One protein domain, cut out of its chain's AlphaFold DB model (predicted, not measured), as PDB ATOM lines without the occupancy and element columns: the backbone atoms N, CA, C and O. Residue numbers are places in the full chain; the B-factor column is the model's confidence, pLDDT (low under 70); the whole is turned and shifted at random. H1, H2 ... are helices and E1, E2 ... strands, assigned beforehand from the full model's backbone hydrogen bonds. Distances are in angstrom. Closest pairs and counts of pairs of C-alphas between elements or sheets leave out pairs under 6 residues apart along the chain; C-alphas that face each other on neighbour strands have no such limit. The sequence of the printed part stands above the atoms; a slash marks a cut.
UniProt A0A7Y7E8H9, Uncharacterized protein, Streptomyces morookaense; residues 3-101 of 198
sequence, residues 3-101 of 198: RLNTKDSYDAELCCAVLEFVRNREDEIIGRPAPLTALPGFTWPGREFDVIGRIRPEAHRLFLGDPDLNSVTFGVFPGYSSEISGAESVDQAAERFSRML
ATOM      1  N   ARG A   3     180.511 170.161 227.677       94.62
ATOM      2  CA  ARG A   3     181.901 169.730 227.823       94.62
ATOM      3  C   ARG A   3     181.983 168.318 228.391       94.62
ATOM      4  O   ARG A   3     181.547 168.067 229.508       94.62
ATOM      5  N   LEU A   4     182.633 167.440 227.638       94.25
ATOM      6  CA  LEU A   4     183.110 166.140 228.091       94.25
ATOM      7  C   LEU A   4     184.626 166.236 228.294       94.25
ATOM      8  O   LEU A   4     185.332 166.783 227.443       94.25
ATOM      9  N   ASN A   5     185.126 165.714 229.410       91.25
ATOM     10  CA  ASN A   5     186.558 165.553 229.640       91.25
ATOM     11  C   ASN A   5     186.880 164.067 229.679       91.25
ATOM     12  O   ASN A   5     186.151 163.309 230.302       91.25
ATOM     13  N   THR A   6     187.998 163.674 229.081       90.12
ATOM     14  CA  THR A   6     188.518 162.308 229.151       90.12
ATOM     15  C   THR A   6     189.945 162.338 229.670       90.12
ATOM     16  O   THR A   6     190.719 163.225 229.305       90.12
ATOM     17  N   LYS A   7     190.307 161.366 230.499       87.06
ATOM     18  CA  LYS A   7     191.650 161.188 231.035       87.06
ATOM     19  C   LYS A   7     192.005 159.706 230.955       87.06
ATOM     20  O   LYS A   7     191.216 158.865 231.370       87.06
ATOM     21  N   ASP A   8     193.164 159.402 230.380       81.94
ATOM     22  CA  ASP A   8     193.759 158.057 230.318       81.94
ATOM     23  C   ASP A   8     192.913 156.963 229.608       81.94
ATOM     24  O   ASP A   8     193.333 155.813 229.531       81.94
ATOM     25  N   SER A   9     191.743 157.300 229.050       84.50
ATOM     26  CA  SER A   9     190.749 156.343 228.523       84.50
ATOM     27  C   SER A   9     189.887 156.941 227.398       84.50
ATOM     28  O   SER A   9     188.662 156.953 227.455       84.50
ATOM     29  N   TYR A  10     190.524 157.482 226.360       90.62
ATOM     30  CA  TYR A  10     189.822 158.133 225.251       90.62
ATOM     31  C   TYR A  10     189.156 157.133 224.291       90.62
ATOM     32  O   TYR A  10     189.780 156.175 223.842       90.62
ATOM     33  N   ASP A  11     187.903 157.417 223.943       93.56
ATOM     34  CA  ASP A  11     187.100 156.695 222.957       93.56
ATOM     35  C   ASP A  11     186.335 157.734 222.132       93.56
ATOM     36  O   ASP A  11     185.415 158.386 222.629       93.56
ATOM     37  N   ALA A  12     186.786 157.954 220.897       94.50
ATOM     38  CA  ALA A  12     186.282 159.033 220.053       94.50
ATOM     39  C   ALA A  12     184.797 158.858 219.712       94.50
ATOM     40  O   ALA A  12     184.039 159.826 219.768       94.50
ATOM     41  N   GLU A  13     184.383 157.631 219.393       96.19
ATOM     42  CA  GLU A  13     183.008 157.329 218.996       96.19
ATOM     43  C   GLU A  13     182.055 157.526 220.177       96.19
ATOM     44  O   GLU A  13     181.032 158.196 220.035       96.19
ATOM     45  N   LEU A  14     182.446 157.064 221.372       96.00
ATOM     46  CA  LEU A  14     181.694 157.317 222.599       96.00
ATOM     47  C   LEU A  14     181.596 158.820 222.899       96.00
ATOM     48  O   LEU A  14     180.518 159.321 223.213       96.00
ATOM     49  N   CYS A  15     182.697 159.566 222.780       96.19
ATOM     50  CA  CYS A  15     182.688 161.011 223.021       96.19
ATOM     51  C   CYS A  15     181.726 161.743 222.073       96.19
ATOM     52  O   CYS A  15     180.963 162.608 222.513       96.19
ATOM     53  N   CYS A  16     181.748 161.391 220.784       96.50
ATOM     54  CA  CYS A  16     180.822 161.920 219.787       96.50
ATOM     55  C   CYS A  16     179.374 161.570 220.137       96.50
ATOM     56  O   CYS A  16     178.547 162.476 220.218       96.50
ATOM     57  N   ALA A  17     179.089 160.301 220.440       97.19
ATOM     58  CA  ALA A  17     177.748 159.842 220.786       97.19
ATOM     59  C   ALA A  17     177.184 160.552 222.029       97.19
ATOM     60  O   ALA A  17     176.026 160.967 222.028       97.19
ATOM     61  N   VAL A  18     178.000 160.762 223.070       97.38
ATOM     62  CA  VAL A  18     177.599 161.523 224.268       97.38
ATOM     63  C   VAL A  18     177.236 162.962 223.898       97.38
ATOM     64  O   VAL A  18     176.197 163.465 224.322       97.38
ATOM     65  N   LEU A  19     178.076 163.638 223.105       97.19
ATOM     66  CA  LEU A  19     177.849 165.031 222.713       97.19
ATOM     67  C   LEU A  19     176.641 165.187 221.778       97.19
ATOM     68  O   LEU A  19     175.899 166.159 221.901       97.19
ATOM     69  N   GLU A  20     176.421 164.248 220.864       97.19
ATOM     70  CA  GLU A  20     175.238 164.214 219.997       97.19
ATOM     71  C   GLU A  20     173.959 163.975 220.800       97.19
ATOM     72  O   GLU A  20     172.978 164.699 220.626       97.19
ATOM     73  N   PHE A  21     173.988 163.028 221.742       97.00
ATOM     74  CA  PHE A  21     172.858 162.733 222.620       97.00
ATOM     75  C   PHE A  21     172.392 163.970 223.394       97.00
ATOM     76  O   PHE A  21     171.193 164.250 223.451       97.00
ATOM     77  N   VAL A  22     173.330 164.737 223.960       96.62
ATOM     78  CA  VAL A  22     172.982 165.945 224.723       96.62
ATOM     79  C   VAL A  22     172.544 167.102 223.832       96.62
ATOM     80  O   VAL A  22     171.635 167.835 224.206       96.62
ATOM     81  N   ARG A  23     173.115 167.246 222.628       95.25
ATOM     82  CA  ARG A  23     172.681 168.266 221.656       95.25
ATOM     83  C   ARG A  23     171.235 168.053 221.212       95.25
ATOM     84  O   ARG A  23     170.477 169.010 221.142       95.25
ATOM     85  N   ASN A  24     170.826 166.805 221.000       95.31
ATOM     86  CA  ASN A  24     169.446 166.473 220.629       95.31
ATOM     87  C   ASN A  24     168.428 166.721 221.759       95.31
ATOM     88  O   ASN A  24     167.223 166.670 221.519       95.31
ATOM     89  N   ARG A  25     168.898 166.969 222.988       94.31
ATOM     90  CA  ARG A  25     168.081 167.187 224.193       94.31
ATOM     91  C   ARG A  25     168.451 168.489 224.907       94.31
ATOM     92  O   ARG A  25     168.239 168.613 226.110       94.31
ATOM     93  N   GLU A  26     169.025 169.451 224.187       93.88
ATOM     94  CA  GLU A  26     169.641 170.642 224.781       93.88
ATOM     95  C   GLU A  26     168.680 171.416 225.699       93.88
ATOM     96  O   GLU A  26     169.035 171.697 226.846       93.88
ATOM     97  N   ASP A  27     167.444 171.652 225.254       91.75
ATOM     98  CA  ASP A  27     166.424 172.371 226.032       91.75
ATOM     99  C   ASP A  27     166.096 171.676 227.362       91.75
ATOM    100  O   ASP A  27     165.998 172.317 228.410       91.75
ATOM    101  N   GLU A  28     165.984 170.343 227.350       91.00
ATOM    102  CA  GLU A  28     165.748 169.546 228.557       91.00
ATOM    103  C   GLU A  28     166.933 169.659 229.523       91.00
ATOM    104  O   GLU A  28     166.767 169.798 230.739       91.00
ATOM    105  N   ILE A  29     168.149 169.605 228.986       89.25
ATOM    106  CA  ILE A  29     169.374 169.577 229.778       89.25
ATOM    107  C   ILE A  29     169.644 170.930 230.421       89.25
ATOM    108  O   ILE A  29     170.030 170.972 231.593       89.25
ATOM    109  N   ILE A  30     169.442 172.019 229.686       91.12
ATOM    110  CA  ILE A  30     169.628 173.380 230.191       91.12
ATOM    111  C   ILE A  30     168.502 173.739 231.170       91.12
ATOM    112  O   ILE A  30     168.764 174.347 232.213       91.12
ATOM    113  N   GLY A  31     167.268 173.318 230.875       89.88
ATOM    114  CA  GLY A  31     166.071 173.695 231.625       89.88
ATOM    115  C   GLY A  31     165.976 173.136 233.049       89.88
ATOM    116  O   GLY A  31     165.326 173.745 233.897       89.88
ATOM    117  N   ARG A  32     166.620 171.999 233.365       91.19
ATOM    118  CA  ARG A  32     166.513 171.406 234.716       91.19
ATOM    119  C   ARG A  32     167.398 172.137 235.750       91.19
ATOM    120  O   ARG A  32     168.611 172.263 235.534       91.19
ATOM    121  N   PRO A  33     166.858 172.549 236.912       93.44
ATOM    122  CA  PRO A  33     167.606 173.334 237.899       93.44
ATOM    123  C   PRO A  33     168.581 172.513 238.755       93.44
ATOM    124  O   PRO A  33     169.549 173.078 239.244       93.44
ATOM    125  N   ALA A  34     168.360 171.202 238.923       96.00
ATOM    126  CA  ALA A  34     169.198 170.352 239.775       96.00
ATOM    127  C   ALA A  34     170.686 170.434 239.371       96.00
ATOM    128  O   ALA A  34     170.964 170.421 238.173       96.00
ATOM    129  N   PRO A  35     171.651 170.509 240.306       97.06
ATOM    130  CA  PRO A  35     173.069 170.688 239.980       97.06
ATOM    131  C   PRO A  35     173.680 169.468 239.291       97.06
ATOM    132  O   PRO A  35     174.535 169.637 238.421       97.06
ATOM    133  N   LEU A  36     173.201 168.268 239.618       97.12
ATOM    134  CA  LEU A  36     173.563 166.998 238.997       97.12
ATOM    135  C   LEU A  36     172.286 166.296 238.518       97.12
ATOM    136  O   LEU A  36     171.237 166.392 239.150       97.12
ATOM    137  N   THR A  37     172.314 165.655 237.353       96.69
ATOM    138  CA  THR A  37     171.138 164.967 236.798       96.69
ATOM    139  C   THR A  37     171.557 163.787 235.934       96.69
ATOM    140  O   THR A  37     172.514 163.901 235.171       96.69
ATOM    141  N   ALA A  38     170.814 162.683 236.024       96.75
ATOM    142  CA  ALA A  38     170.915 161.557 235.106       96.75
ATOM    143  C   ALA A  38     169.925 161.720 233.945       96.75
ATOM    144  O   ALA A  38     168.731 161.952 234.153       96.75
ATOM    145  N   LEU A  39     170.419 161.591 232.719       96.31
ATOM    146  CA  LEU A  39     169.618 161.597 231.502       96.31
ATOM    147  C   LEU A  39     169.510 160.152 230.995       96.31
ATOM    148  O   LEU A  39     170.509 159.616 230.510       96.31
ATOM    149  N   PRO A  40     168.335 159.513 231.104       95.62
ATOM    150  CA  PRO A  40     168.166 158.114 230.727       95.62
ATOM    151  C   PRO A  40     168.115 157.933 229.210       95.62
ATOM    152  O   PRO A  40     167.845 158.889 228.476       95.62
ATOM    153  N   GLY A  41     168.295 156.690 228.759       94.44
ATOM    154  CA  GLY A  41     168.142 156.292 227.354       94.44
ATOM    155  C   GLY A  41     169.437 156.320 226.547       94.44
ATOM    156  O   GLY A  41     169.384 156.269 225.321       94.44
ATOM    157  N   PHE A  42     170.586 156.417 227.215       95.69
ATOM    158  CA  PHE A  42     171.893 156.274 226.588       95.69
ATOM    159  C   PHE A  42     172.441 154.878 226.868       95.69
ATOM    160  O   PHE A  42     172.374 154.412 227.995       95.69
ATOM    161  N   THR A  43     173.007 154.227 225.859       94.94
ATOM    162  CA  THR A  43     173.691 152.936 226.007       94.94
ATOM    163  C   THR A  43     174.883 152.900 225.068       94.94
ATOM    164  O   THR A  43     174.811 153.475 223.979       94.94
ATOM    165  N   TRP A  44     175.947 152.187 225.435       94.69
ATOM    166  CA  TRP A  44     177.135 152.060 224.592       94.69
ATOM    167  C   TRP A  44     177.633 150.612 224.501       94.69
ATOM    168  O   TRP A  44     177.844 149.989 225.539       94.69
ATOM    169  N   PRO A  45     177.861 150.051 223.297       92.50
ATOM    170  CA  PRO A  45     178.373 148.691 223.160       92.50
ATOM    171  C   PRO A  45     179.688 148.470 223.920       92.50
ATOM    172  O   PRO A  45     180.618 149.270 223.842       92.50
ATOM    173  N   GLY A  46     179.772 147.358 224.655       90.75
ATOM    174  CA  GLY A  46     180.969 146.990 225.421       90.75
ATOM    175  C   GLY A  46     181.177 147.781 226.717       90.75
ATOM    176  O   GLY A  46     182.194 147.583 227.380       90.75
ATOM    177  N   ARG A  47     180.236 148.654 227.096       91.81
ATOM    178  CA  ARG A  47     180.222 149.352 228.387       91.81
ATOM    179  C   ARG A  47     178.826 149.281 228.999       91.81
ATOM    180  O   ARG A  47     177.832 149.160 228.296       91.81
ATOM    181  N   GLU A  48     178.757 149.381 230.318       94.00
ATOM    182  CA  GLU A  48     177.499 149.266 231.072       94.00
ATOM    183  C   GLU A  48     176.868 150.633 231.395       94.00
ATOM    184  O   GLU A  48     175.955 150.717 232.208       94.00
ATOM    185  N   PHE A  49     177.346 151.717 230.772       96.44
ATOM    186  CA  PHE A  49     176.739 153.039 230.928       96.44
ATOM    187  C   PHE A  49     175.292 153.035 230.417       96.44
ATOM    188  O   PHE A  49     175.051 152.667 229.265       96.44
ATOM    189  N   ASP A  50     174.362 153.496 231.249       96.19
ATOM    190  CA  ASP A  50     172.915 153.509 230.986       96.19
ATOM    191  C   ASP A  50     172.295 154.924 231.037       96.19
ATOM    192  O   ASP A  50     171.124 155.137 230.692       96.19
ATOM    193  N   VAL A  51     173.094 155.922 231.430       97.44
ATOM    194  CA  VAL A  51     172.698 157.330 231.499       97.44
ATOM    195  C   VAL A  51     173.815 158.261 231.027       97.44
ATOM    196  O   VAL A  51     175.002 157.937 231.074       97.44
ATOM    197  N   ILE A  52     173.435 159.481 230.639       97.88
ATOM    198  CA  ILE A  52     174.361 160.618 230.597       97.88
ATOM    199  C   ILE A  52     174.182 161.447 231.863       97.88
ATOM    200  O   ILE A  52     173.118 162.015 232.106       97.88
ATOM    201  N   GLY A  53     175.239 161.543 232.660       97.50
ATOM    202  CA  GLY A  53     175.316 162.494 233.753       97.50
ATOM    203  C   GLY A  53     175.525 163.904 233.213       97.50
ATOM    204  O   GLY A  53     176.368 164.133 232.343       97.50
ATOM    205  N   ARG A  54     174.778 164.866 233.752       97.06
ATOM    206  CA  ARG A  54     175.001 166.291 233.525       97.06
ATOM    207  C   ARG A  54     175.252 166.993 234.846       97.06
ATOM    208  O   ARG A  54     174.465 166.846 235.776       97.06
ATOM    209  N   ILE A  55     176.262 167.857 234.872       97.62
ATOM    210  CA  ILE A  55     176.561 168.753 235.986       97.62
ATOM    211  C   ILE A  55     176.556 170.228 235.555       97.62
ATOM    212  O   ILE A  55     177.030 170.576 234.472       97.62
ATOM    213  N   ARG A  56     175.988 171.094 236.400       96.56
ATOM    214  CA  ARG A  56     175.850 172.541 236.165       96.56
ATOM    215  C   ARG A  56     177.137 173.330 236.481       96.56
ATOM    216  O   ARG A  56     177.923 172.880 237.325       96.56
ATOM    217  N   PRO A  57     177.303 174.529 235.883       94.88
ATOM    218  CA  PRO A  57     178.377 175.486 236.177       94.88
ATOM    219  C   PRO A  57     178.716 175.675 237.654       94.88
ATOM    220  O   PRO A  57     179.887 175.708 238.041       94.88
ATOM    221  N   GLU A  58     177.671 175.803 238.472       94.38
ATOM    222  CA  GLU A  58     177.737 176.075 239.908       94.38
ATOM    223  C   GLU A  58     178.429 174.957 240.705       94.38
ATOM    224  O   GLU A  58     179.029 175.232 241.744       94.38
ATOM    225  N   ALA A  59     178.418 173.718 240.195       95.31
ATOM    226  CA  ALA A  59     178.941 172.549 240.897       95.31
ATOM    227  C   ALA A  59     180.266 172.012 240.312       95.31
ATOM    228  O   ALA A  59     181.141 171.595 241.068       95.31
ATOM    229  N   HIS A  60     180.474 172.026 238.989       92.31
ATOM    230  CA  HIS A  60     181.604 171.290 238.392       92.31
ATOM    231  C   HIS A  60     182.970 171.991 238.468       92.31
ATOM    232  O   HIS A  60     183.997 171.323 238.372       92.31
ATOM    233  N   ARG A  61     183.000 173.330 238.577       84.44
ATOM    234  CA  ARG A  61     184.231 174.150 238.655       84.44
ATOM    235  C   ARG A  61     185.305 173.798 237.602       84.44
ATOM    236  O   ARG A  61     186.482 173.658 237.920       84.44
ATOM    237  N   LEU A  62     184.909 173.640 236.337       87.19
ATOM    238  CA  LEU A  62     185.794 173.145 235.270       87.19
ATOM    239  C   LEU A  62     186.685 174.261 234.714       87.19
ATOM    240  O   LEU A  62     187.779 173.983 234.234       87.19
ATOM    241  N   PHE A  63     186.227 175.512 234.802       89.12
ATOM    242  CA  PHE A  63     186.914 176.686 234.270       89.12
ATOM    243  C   PHE A  63     187.132 177.722 235.378       89.12
ATOM    244  O   PHE A  63     186.685 178.857 235.291       89.12
ATOM    245  N   LEU A  64     187.824 177.338 236.457       83.75
ATOM    246  CA  LEU A  64     188.096 178.246 237.587       83.75
ATOM    247  C   LEU A  64     188.853 179.526 237.185       83.75
ATOM    248  O   LEU A  64     188.718 180.542 237.857       83.75
ATOM    249  N   GLY A  65     189.641 179.475 236.107       89.12
ATOM    250  CA  GLY A  65     190.362 180.632 235.565       89.12
ATOM    251  C   GLY A  65     189.562 181.490 234.580       89.12
ATOM    252  O   GLY A  65     190.062 182.530 234.169       89.12
ATOM    253  N   ASP A  66     188.354 181.067 234.197       93.62
ATOM    254  CA  ASP A  66     187.486 181.770 233.245       93.62
ATOM    255  C   ASP A  66     186.021 181.675 233.721       93.62
ATOM    256  O   ASP A  66     185.294 180.745 233.349       93.62
ATOM    257  N   PRO A  67     185.590 182.591 234.613       91.50
ATOM    258  CA  PRO A  67     184.252 182.560 235.197       91.50
ATOM    259  C   PRO A  67     183.130 182.696 234.167       91.50
ATOM    260  O   PRO A  67     182.093 182.044 234.317       91.50
ATOM    261  N   ASP A  68     183.346 183.491 233.115       93.12
ATOM    262  CA  ASP A  68     182.367 183.704 232.050       93.12
ATOM    263  C   ASP A  68     182.129 182.389 231.308       93.12
ATOM    264  O   ASP A  68     180.986 181.933 231.204       93.12
ATOM    265  N   LEU A  69     183.204 181.701 230.907       93.50
ATOM    266  CA  LEU A  69     183.105 180.383 230.287       93.50
ATOM    267  C   LEU A  69     182.540 179.332 231.249       93.50
ATOM    268  O   LEU A  69     181.705 178.519 230.843       93.50
ATOM    269  N   ASN A  70     182.941 179.344 232.527       93.94
ATOM    270  CA  ASN A  70     182.403 178.417 233.524       93.94
ATOM    271  C   ASN A  70     180.881 178.551 233.620       93.94
ATOM    272  O   ASN A  70     180.194 177.535 233.593       93.94
ATOM    273  N   SER A  71     180.366 179.785 233.680       93.06
ATOM    274  CA  SER A  71     178.944 180.093 233.893       93.06
ATOM    275  C   SER A  71     178.008 179.579 232.792       93.06
ATOM    276  O   SER A  71     176.827 179.354 233.051       93.06
ATOM    277  N   VAL A  72     178.530 179.337 231.585       92.88
ATOM    278  CA  VAL A  72     177.753 178.885 230.415       92.88
ATOM    279  C   VAL A  72     178.052 177.440 229.995       92.88
ATOM    280  O   VAL A  72     177.516 176.946 228.989       92.88
ATOM    281  N   THR A  73     178.923 176.749 230.735       95.06
ATOM    282  CA  THR A  73     179.351 175.386 230.412       95.06
ATOM    283  C   THR A  73     178.651 174.358 231.279       95.06
ATOM    284  O   THR A  73     178.594 174.489 232.489       95.06
ATOM    285  N   PHE A  74     178.163 173.288 230.668       96.62
ATOM    286  CA  PHE A  74     177.657 172.118 231.368       96.62
ATOM    287  C   PHE A  74     178.649 170.974 231.189       96.62
ATOM    288  O   PHE A  74     179.041 170.656 230.061       96.62
ATOM    289  N   GLY A  75     179.039 170.343 232.293       96.88
ATOM    290  CA  GLY A  75     179.796 169.098 232.249       96.88
ATOM    291  C   GLY A  75     178.858 167.951 231.894       96.88
ATOM    292  O   GLY A  75     177.791 167.828 232.492       96.88
ATOM    293  N   VAL A  76     179.239 167.122 230.930       97.44
ATOM    294  CA  VAL A  76     178.492 165.921 230.538       97.44
ATOM    295  C   VAL A  76     179.429 164.725 230.527       97.44
ATOM    296  O   VAL A  76     180.607 164.876 230.202       97.44
ATOM    297  N   PHE A  77     178.935 163.555 230.918       97.25
ATOM    298  CA  PHE A  77     179.726 162.328 230.989       97.25
ATOM    299  C   PHE A  77     178.826 161.091 230.909       97.25
ATOM    300  O   PHE A  77     177.701 161.134 231.404       97.25
ATOM    301  N   PRO A  78     179.290 159.979 230.315       97.31
ATOM    302  CA  PRO A  78     178.579 158.717 230.427       97.31
ATOM    303  C   PRO A  78     178.668 158.197 231.870       97.31
ATOM    304  O   PRO A  78     179.703 158.318 232.543       97.31
ATOM    305  N   GLY A  79     177.570 157.651 232.379       96.88
ATOM    306  CA  GLY A  79     177.511 157.169 233.752       96.88
ATOM    307  C   GLY A  79     176.473 156.095 233.982       96.88
ATOM    308  O   GLY A  79     175.937 155.533 233.029       96.88
ATOM    309  N   TYR A  80     176.258 155.809 235.263       97.12
ATOM    310  CA  TYR A  80     175.333 154.781 235.715       97.12
ATOM    311  C   TYR A  80     174.185 155.425 236.495       97.12
ATOM    312  O   TYR A  80     174.416 156.350 237.283       97.12
ATOM    313  N   SER A  81     172.950 154.963 236.297       96.06
ATOM    314  CA  SER A  81     171.766 155.522 236.963       96.06
ATOM    315  C   SER A  81     171.898 155.497 238.486       96.06
ATOM    316  O   SER A  81     171.422 156.402 239.168       96.06
ATOM    317  N   SER A  82     172.622 154.502 239.004       96.81
ATOM    318  CA  SER A  82     172.892 154.314 240.425       96.81
ATOM    319  C   SER A  82     173.741 155.415 241.063       96.81
ATOM    320  O   SER A  82     173.850 155.471 242.284       96.81
ATOM    321  N   GLU A  83     174.349 156.310 240.284       97.06
ATOM    322  CA  GLU A  83     175.326 157.292 240.770       97.06
ATOM    323  C   GLU A  83     174.753 158.677 241.055       97.06
ATOM    324  O   GLU A  83     175.456 159.514 241.635       97.06
ATOM    325  N   ILE A  84     173.537 158.958 240.598       97.00
ATOM    326  CA  ILE A  84     172.961 160.302 240.607       97.00
ATOM    327  C   ILE A  84     171.536 160.209 241.122       97.00
ATOM    328  O   ILE A  84     170.700 159.564 240.493       97.00
ATOM    329  N   SER A  85     171.247 160.898 242.225       96.25
ATOM    330  CA  SER A  85     169.884 160.931 242.754       96.25
ATOM    331  C   SER A  85     169.022 162.031 242.143       96.25
ATOM    332  O   SER A  85     167.793 161.951 242.151       96.25
ATOM    333  N   GLY A  86     169.663 163.082 241.622       95.50
ATOM    334  CA  GLY A  86     169.000 164.294 241.150       95.50
ATOM    335  C   GLY A  86     168.520 165.210 242.279       95.50
ATOM    336  O   GLY A  86     167.991 166.284 241.992       95.50
ATOM    337  N   ALA A  87     168.707 164.807 243.539       95.12
ATOM    338  CA  ALA A  87     168.378 165.582 244.732       95.12
ATOM    339  C   ALA A  87     169.626 166.169 245.414       95.12
ATOM    340  O   ALA A  87     169.523 166.729 246.505       95.12
ATOM    341  N   GLU A  88     170.805 166.042 244.796       95.62
ATOM    342  CA  GLU A  88     172.041 166.616 245.315       95.62
ATOM    343  C   GLU A  88     171.927 168.132 245.502       95.62
ATOM    344  O   GLU A  88     171.480 168.860 244.611       95.62
ATOM    345  N   SER A  89     172.429 168.632 246.631       95.19
ATOM    346  CA  SER A  89     172.779 170.047 246.751       95.19
ATOM    347  C   SER A  89     173.955 170.400 245.830       95.19
ATOM    348  O   SER A  89     174.657 169.525 245.318       95.19
ATOM    349  N   VAL A  90     174.216 171.695 245.629       96.38
ATOM    350  CA  VAL A  90     175.366 172.155 244.826       96.38
ATOM    351  C   VAL A  90     176.685 171.606 245.379       96.38
ATOM    352  O   VAL A  90     177.513 171.118 244.610       96.38
ATOM    353  N   ASP A  91     176.852 171.616 246.702       94.31
ATOM    354  CA  ASP A  91     178.062 171.114 247.358       94.31
ATOM    355  C   ASP A  91     178.192 169.592 247.229       94.31
ATOM    356  O   ASP A  91     179.270 169.096 246.901       94.31
ATOM    357  N   GLN A  92     177.090 168.853 247.392       95.12
ATOM    358  CA  GLN A  92     177.074 167.400 247.193       95.12
ATOM    359  C   GLN A  92     177.415 167.031 245.745       95.12
ATOM    360  O   GLN A  92     178.237 166.149 245.501       95.12
ATOM    361  N   ALA A  93     176.828 167.730 244.770       96.94
ATOM    362  CA  ALA A  93     177.123 167.529 243.357       96.94
ATOM    363  C   ALA A  93     178.596 167.828 243.037       96.94
ATOM    364  O   ALA A  93     179.239 167.064 242.311       96.94
ATOM    365  N   ALA A  94     179.146 168.909 243.599       95.50
ATOM    366  CA  ALA A  94     180.546 169.285 243.430       95.50
ATOM    367  C   ALA A  94     181.497 168.232 244.022       95.50
ATOM    368  O   ALA A  94     182.472 167.837 243.373       95.50
ATOM    369  N   GLU A  95     181.210 167.741 245.229       93.38
ATOM    370  CA  GLU A  95     181.978 166.680 245.881       93.38
ATOM    371  C   GLU A  95     181.943 165.385 245.061       93.38
ATOM    372  O   GLU A  95     183.001 164.853 244.704       93.38
ATOM    373  N   ARG A  96     180.743 164.920 244.684       94.25
ATOM    374  CA  ARG A  96     180.575 163.693 243.894       94.25
ATOM    375  C   ARG A  96     181.330 163.777 242.575       94.25
ATOM    376  O   ARG A  96     182.114 162.883 242.257       94.25
ATOM    377  N   PHE A  97     181.141 164.856 241.819       95.12
ATOM    378  CA  PHE A  97     181.760 165.005 240.504       95.12
ATOM    379  C   PHE A  97     183.285 165.099 240.569       95.12
ATOM    380  O   PHE A  97     183.972 164.460 239.773       95.12
ATOM    381  N   SER A  98     183.823 165.861 241.525       91.31
ATOM    382  CA  SER A  98     185.268 166.095 241.611       91.31
ATOM    383  C   SER A  98     186.050 164.942 242.244       91.31
ATOM    384  O   SER A  98     187.217 164.752 241.896       91.31
ATOM    385  N   ARG A  99     185.445 164.174 243.162       88.75
ATOM    386  CA  ARG A  99     186.172 163.179 243.977       88.75
ATOM    387  C   ARG A  99     185.701 161.741 243.807       88.75
ATOM    388  O   ARG A  99     186.516 160.837 243.970       88.75
ATOM    389  N   MET A 100     184.428 161.512 243.485       92.25
ATOM    390  CA  MET A 100     183.831 160.171 243.565       92.25
ATOM    391  C   MET A 100     183.551 159.543 242.201       92.25
ATOM    392  O   MET A 100     183.896 158.382 241.986       92.25
ATOM    393  N   LEU A 101     182.938 160.289 241.277       93.62
ATOM    394  CA  LEU A 101     182.446 159.734 240.010       93.62
ATOM    395  C   LEU A 101     183.562 159.383 239.029       93.62
ATOM    396  O   LEU A 101     183.348 158.556 238.153       93.62
TER     397      LEU A 101
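This is residues 3 to 101 of the 198 residues of an uncharacterized protein of Streptomyces morookaense (UniProt A0A7Y7E8H9). A small three-stranded sheet, E1, E2 and E3, forms the middle layer of a rounded domain, with H1 over one face and H5 slanting over the other. H3 and H4 sit beyond one end of the strands, the loop of the hairpin E1 and E2 reaches out beyond the other, and residues 7 to 12 stick out. The printed part has 99 residues with five named helices and three named strands, in the order H1 H2 E1 E2 H3 H4 E3 H5; the class is mixed, and the sheet, E1 - E2 - E3, is all antiparallel. The whole is compact, with a radius of gyration of the C-alphas of 12.8 A and spans of 35 by 28 by 27 A.

H1, residues 12 to 23, is on the sheet of E1, residues 36 to 40, E2, residues 51 to 55, and E3, residues 74 to 79, at a height over the sheet of 9.0 A. The closest C-alphas of H1 and E3 are those of Val 18 and Pro 78, 6.8 A apart. On the local plane H1 stands at 58 degrees to E3, only just slantwise to the strands. H2, residues 26 to 31, is close but not clearly touching H1, the closest C-alphas, of Val 22 and Ile 29, being 7.2 A apart; it only grazes the sheet with residues 28 to 30. E1 and E2 form an antiparallel hairpin, with N 37 and O 54 within hydrogen-bond range at 2.9 A. E2 and E3 are antiparallel at 151 degrees, with N 53 and O 77 at 2.8 A. H3, residues 57 to 60, only grazes the sheet and touches H4, residues 67 to 72, closest at the C-alphas of Pro 57 and Ser 71, 5.2 A; H4 is not on the sheet. H5, residues 90 to 100, touches H3, closest at the C-alphas of Ala 59 and Ala 94, 4.4 A. H5 is on the sheet over E2 at a height of 8.7 A, on the opposite face from H1: three layers, helices on both faces of a sheet. Every O i to N i+4 pair is within hydrogen-bond range in H1, H2 and H5, and 1 of 2 in H4; H3 is too short for such a pair.

H1 begins at C-alpha 12, (186.282, 159.033, 220.053), and is 16.5 A long. E3 measures 15.1 A and H5 14.7 A, ending at C-alpha 100, (183.831, 160.171, 243.565).

The C-alphas farthest apart, of Gly 46 and Asp 68, are 37.3 A apart. The printed part has no cut and no long link. Its mean pLDDT is 94.1, and no printed residue is under 70.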